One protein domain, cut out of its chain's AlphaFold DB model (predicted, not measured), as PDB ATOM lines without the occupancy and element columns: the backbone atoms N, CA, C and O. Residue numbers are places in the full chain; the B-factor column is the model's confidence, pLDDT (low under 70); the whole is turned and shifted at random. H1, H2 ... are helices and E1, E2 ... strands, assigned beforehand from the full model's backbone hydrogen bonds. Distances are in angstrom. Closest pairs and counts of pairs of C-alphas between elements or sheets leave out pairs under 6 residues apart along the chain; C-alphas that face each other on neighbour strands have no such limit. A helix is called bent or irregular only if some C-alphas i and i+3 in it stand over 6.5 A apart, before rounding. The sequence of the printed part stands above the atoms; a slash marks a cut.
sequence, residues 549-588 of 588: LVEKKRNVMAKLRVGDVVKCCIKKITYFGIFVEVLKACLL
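Overview. This is residues 549 to 588 of the 588 residues of the protein "Nucleic acid-binding, putative isoform 2" of Theobroma cacao (UniProt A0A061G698). A long, bent hairpin of two antiparallel strands, E1 and E2, makes the longest direction, and one helix, H1, stands near its open end, so that helix and hairpin form a loose L. The tight turn between the strands lies at the far end from H1, which comes near the end of E2. The printed part has 40 residues, with H1, E1 and E2 in that order along the chain; the class is mixed, helices and strands. It is only just loose, close to compact, with a radius of gyration of the C-alphas of 11.2 A, and spans 30 by 23 by 14 A.

Along the chain. H1 is residues 549 to 559, beginning at C-alpha 549 (272.103, 175.704, 287.682), and is 15.1 A long from first to last C-alpha. E1 is residues 567 to 574, 20.2 A long, and bends by 62 degrees at residue 571. E2 is residues 577 to 584, 21.2 A long, ending at C-alpha 584 (278.194, 164.637, 287.443).

Arrangement. E1 and E2 form a hairpin, antiparallel at 153 degrees between their directions. The C-alphas of Ile 570 and Val 580 face each other, 4.3 A apart. N 569 and O 581 are within hydrogen-bond range at 2.8 A, as are N 579 and O 572 at 2.8 A. The closest C-alphas of H1 and E2 are those of Val 556 and Lys 584, 7.6 A apart. In H1 every O i to N i+4 pair is within hydrogen-bond range.

Size, cuts and confidence. The two C-alphas farthest apart, those of Glu 551 and Tyr 575, are 30.5 A apart. The printed part has no cut and ends at residue 588, the chain's last. The link from H1 to E1 is short, with 7 residues, and that from E1 to E2 is tight, with 2. The mean pLDDT of the printed part is 80.1; residues 583 to 588, of which 583 to 584 belong to E2, are under 70.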
ATOM      1  N   LEU A 549     272.794 176.971 287.415       70.44
ATOM      2  CA  LEU A 549     272.103 175.704 287.682       70.44
ATOM      3  C   LEU A 549     271.265 175.268 286.478       70.44
ATOM      4  O   LEU A 549     271.192 174.075 286.188       70.44
ATOM      5  N   VAL A 550     270.690 176.227 285.750       76.50
ATOM      6  CA  VAL A 550     269.993 175.972 284.484       76.50
ATOM      7  C   VAL A 550     271.001 175.561 283.409       76.50
ATOM      8  O   VAL A 550     270.790 174.552 282.744       76.50
ATOM      9  N   GLU A 551     272.143 176.247 283.313       78.44
ATOM     10  CA  GLU A 551     273.261 175.886 282.437       78.44
ATOM     11  C   GLU A 551     273.857 174.527 282.800       78.44
ATOM     12  O   GLU A 551     274.074 173.708 281.915       78.44
ATOM     13  N   LYS A 552     274.068 174.226 284.088       77.69
ATOM     14  CA  LYS A 552     274.534 172.906 284.544       77.69
ATOM     15  C   LYS A 552     273.519 171.821 284.178       77.69
ATOM     16  O   LYS A 552     273.932 170.795 283.645       77.69
ATOM     17  N   LYS A 553     272.209 172.057 284.353       80.06
ATOM     18  CA  LYS A 553     271.156 171.128 283.905       80.06
ATOM     19  C   LYS A 553     271.184 170.942 282.383       80.06
ATOM     20  O   LYS A 553     271.242 169.805 281.935       80.06
ATOM     21  N   ARG A 554     271.210 172.019 281.587       82.88
ATOM     22  CA  ARG A 554     271.313 171.975 280.110       82.88
ATOM     23  C   ARG A 554     272.564 171.222 279.644       82.88
ATOM     24  O   ARG A 554     272.470 170.353 278.790       82.88
ATOM     25  N   ASN A 555     273.719 171.518 280.235       83.94
ATOM     26  CA  ASN A 555     275.021 170.933 279.907       83.94
ATOM     27  C   ASN A 555     275.090 169.440 280.277       83.94
ATOM     28  O   ASN A 555     275.660 168.655 279.527       83.94
ATOM     29  N   VAL A 556     274.457 169.026 281.382       82.38
ATOM     30  CA  VAL A 556     274.258 167.604 281.710       82.38
ATOM     31  C   VAL A 556     273.296 166.948 280.715       82.38
ATOM     32  O   VAL A 556     273.669 165.949 280.115       82.38
ATOM     33  N   MET A 557     272.118 167.524 280.453       81.25
ATOM     34  CA  MET A 557     271.152 166.975 279.484       81.25
ATOM     35  C   MET A 557     271.736 166.842 278.065       81.25
ATOM     36  O   MET A 557     271.427 165.882 277.376       81.25
ATOM     37  N   ALA A 558     272.611 167.760 277.641       85.25
ATOM     38  CA  ALA A 558     273.294 167.708 276.345       85.25
ATOM     39  C   ALA A 558     274.470 166.710 276.289       85.25
ATOM     40  O   ALA A 558     274.948 166.386 275.204       85.25
ATOM     41  N   LYS A 559     274.964 166.239 277.443       83.38
ATOM     42  CA  LYS A 559     276.045 165.242 277.544       83.38
ATOM     43  C   LYS A 559     275.547 163.808 277.662       83.38
ATOM     44  O   LYS A 559     276.331 162.900 277.409       83.38
ATOM     45  N   LEU A 560     274.302 163.613 278.089       85.50
ATOM     46  CA  LEU A 560     273.732 162.298 278.353       85.50
ATOM     47  C   LEU A 560     272.873 161.821 277.189       85.50
ATOM     48  O   LEU A 560     272.053 162.560 276.648       85.50
ATOM     49  N   ARG A 561     273.040 160.550 276.842       83.12
ATOM     50  CA  ARG A 561     272.245 159.826 275.854       83.12
ATOM     51  C   ARG A 561     271.503 158.681 276.534       83.12
ATOM     52  O   ARG A 561     271.856 158.233 277.625       83.12
ATOM     53  N   VAL A 562     270.453 158.201 275.875       86.19
ATOM     54  CA  VAL A 562     269.659 157.068 276.364       86.19
ATOM     55  C   VAL A 562     270.553 155.827 276.430       86.19
ATOM     56  O   VAL A 562     271.034 155.359 275.402       86.19
ATOM     57  N   GLY A 563     270.783 155.320 277.644       85.94
ATOM     58  CA  GLY A 563     271.666 154.182 277.927       85.94
ATOM     59  C   GLY A 563     272.944 154.521 278.709       85.94
ATOM     60  O   GLY A 563     273.568 153.604 279.236       85.94
ATOM     61  N   ASP A 564     273.321 155.799 278.846       83.38
ATOM     62  CA  ASP A 564     274.523 156.190 279.600       83.38
ATOM     63  C   ASP A 564     274.344 155.942 281.119       83.38
ATOM     64  O   ASP A 564     273.412 156.453 281.749       83.38
ATOM     65  N   VAL A 565     275.263 155.190 281.739       83.25
ATOM     66  CA  VAL A 565     275.255 154.910 283.188       83.25
ATOM     67  C   VAL A 565     275.942 156.049 283.948       83.25
ATOM     68  O   VAL A 565     277.122 156.321 283.737       83.25
ATOM     69  N   VAL A 566     275.221 156.702 284.867       83.19
ATOM     70  CA  VAL A 566     275.693 157.907 285.579       83.19
ATOM     71  C   VAL A 566     275.610 157.803 287.097       83.19
ATOM     72  O   VAL A 566     274.736 157.143 287.657       83.19
ATOM     73  N   LYS A 567     276.499 158.533 287.786       84.38
ATOM     74  CA  LYS A 567     276.448 158.712 289.244       84.38
ATOM     75  C   LYS A 567     275.516 159.872 289.600       84.38
ATOM     76  O   LYS A 567     275.691 160.999 289.137       84.38
ATOM     77  N   CYS A 568     274.536 159.592 290.447       85.44
ATOM     78  CA  CYS A 568     273.414 160.474 290.750       85.44
ATOM     79  C   CYS A 568     273.113 160.478 292.264       85.44
ATOM     80  O   CYS A 568     273.450 159.534 292.976       85.44
ATOM     81  N   CYS A 569     272.535 161.570 292.774       86.06
ATOM     82  CA  CYS A 569     272.281 161.789 294.200       86.06
ATOM     83  C   CYS A 569     270.778 161.895 294.473       86.06
ATOM     84  O   CYS A 569     270.092 162.715 293.863       86.06
ATOM     85  N   ILE A 570     270.253 161.082 295.390       90.44
ATOM     86  CA  ILE A 570     268.820 161.067 295.718       90.44
ATOM     87  C   ILE A 570     268.454 162.353 296.474       90.44
ATOM     88  O   ILE A 570     269.077 162.672 297.484       90.44
ATOM     89  N   LYS A 571     267.441 163.078 295.984       88.50
ATOM     90  CA  LYS A 571     266.898 164.297 296.610       88.50
ATOM     91  C   LYS A 571     265.667 164.037 297.467       88.50
ATOM     92  O   LYS A 571     265.547 164.608 298.544       88.50
ATOM     93  N   LYS A 572     264.733 163.221 296.974       92.19
ATOM     94  CA  LYS A 572     263.459 162.937 297.646       92.19
ATOM     95  C   LYS A 572     263.055 161.499 297.359       92.19
ATOM     96  O   LYS A 572     263.083 161.072 296.208       92.19
ATOM     97  N   ILE A 573     262.676 160.765 298.398       93.25
ATOM     98  CA  ILE A 573     262.047 159.449 298.278       93.25
ATOM     99  C   ILE A 573     260.566 159.654 298.590       93.25
ATOM    100  O   ILE A 573     260.228 160.251 299.612       93.25
ATOM    101  N   THR A 574     259.688 159.196 297.706       93.12
ATOM    102  CA  THR A 574     258.238 159.172 297.906       93.12
ATOM    103  C   THR A 574     257.724 157.756 297.665       93.12
ATOM    104  O   THR A 574     258.385 156.945 297.021       93.12
ATOM    105  N   TYR A 575     256.519 157.449 298.151       86.25
ATOM    106  CA  TYR A 575     255.888 156.140 297.932       86.25
ATOM    107  C   TYR A 575     255.765 155.766 296.439       86.25
ATOM    108  O   TYR A 575     255.803 154.591 296.090       86.25
ATOM    109  N   PHE A 576     255.650 156.763 295.557       90.31
ATOM    110  CA  PHE A 576     255.499 156.572 294.113       90.31
ATOM    111  C   PHE A 576     256.817 156.652 293.317       90.31
ATOM    112  O   PHE A 576     256.792 156.427 292.110       90.31
ATOM    113  N   GLY A 577     257.959 156.984 293.935       90.69
ATOM    114  CA  GLY A 577     259.224 157.082 293.203       90.69
ATOM    115  C   GLY A 577     260.396 157.718 293.956       90.69
ATOM    116  O   GLY A 577     260.268 158.280 295.042       90.69
ATOM    117  N   ILE A 578     261.577 157.638 293.340       92.94
ATOM    118  CA  ILE A 578     262.823 158.215 293.855       92.94
ATOM    119  C   ILE A 578     263.251 159.350 292.921       92.94
ATOM    120  O   ILE A 578     263.582 159.119 291.760       92.94
ATOM    121  N   PHE A 579     263.276 160.579 293.432       91.44
ATOM    122  CA  PHE A 579     263.757 161.756 292.712       91.44
ATOM    123  C   PHE A 579     265.271 161.890 292.881       91.44
ATOM    124  O   PHE A 579     265.772 161.940 294.009       91.44
ATOM    125  N   VAL A 580     266.001 161.990 291.769       89.38
ATOM    126  CA  VAL A 580     267.469 161.941 291.747       89.38
ATOM    127  C   VAL A 580     268.046 163.102 290.935       89.38
ATOM    128  O   VAL A 580     267.566 163.406 289.847       89.38
ATOM    129  N   GLU A 581     269.098 163.746 291.442       86.12
ATOM    130  CA  GLU A 581     269.862 164.772 290.728       86.12
ATOM    131  C   GLU A 581     271.169 164.199 290.167       86.12
ATOM    132  O   GLU A 581     271.980 163.610 290.887       86.12
ATOM    133  N   VAL A 582     271.408 164.400 288.870       81.44
ATOM    134  CA  VAL A 582     272.647 163.978 288.203       81.44
ATOM    135  C   VAL A 582     273.699 165.084 288.332       81.44
ATOM    136  O   VAL A 582     273.840 165.942 287.465       81.44
ATOM    137  N   LEU A 583     274.436 165.071 289.445       64.94
ATOM    138  CA  LEU A 583     275.449 166.088 289.762       64.94
ATOM    139  C   LEU A 583     276.712 166.009 288.887       64.94
ATOM    140  O   LEU A 583     277.393 167.020 288.710       64.94
ATOM    141  N   LYS A 584     277.055 164.827 288.354       56.25
ATOM    142  CA  LYS A 584     278.194 164.637 287.443       56.25
ATOM    143  C   LYS A 584     277.894 163.585 286.379       56.25
ATOM    144  O   LYS A 584     277.793 162.400 286.684       56.25
ATOM    145  N   ALA A 585     277.905 164.015 285.119       50.19
ATOM    146  CA  ALA A 585     278.096 163.138 283.967       50.19
ATOM    147  C   ALA A 585     279.561 162.652 283.906       50.19
ATOM    148  O   ALA A 585     280.338 163.060 283.045       50.19
ATOM    149  N   CYS A 586     279.954 161.813 284.866       45.06
ATOM    150  CA  CYS A 586     281.068 160.894 284.670       45.06
ATOM    151  C   CYS A 586     280.503 159.678 283.938       45.06
ATOM    152  O   CYS A 586     279.828 158.865 284.569       45.06
ATOM    153  N   LEU A 587     280.777 159.587 282.635       48.88
ATOM    154  CA  LEU A 587     280.722 158.311 281.924       48.88
ATOM    155  C   LEU A 587     281.696 157.343 282.623       48.88
ATOM    156  O   LEU A 587     282.783 157.763 283.037       48.88
ATOM    157  N   LEU A 588     281.258 156.099 282.803       42.66
ATOM    158  CA  LEU A 588     282.025 154.983 283.366       42.66
ATOM    159  C   LEU A 588     282.454 154.022 282.254       42.66
ATOM    160  O   LEU A 588     281.667 153.878 281.295       42.66
TER     161      LEU A 588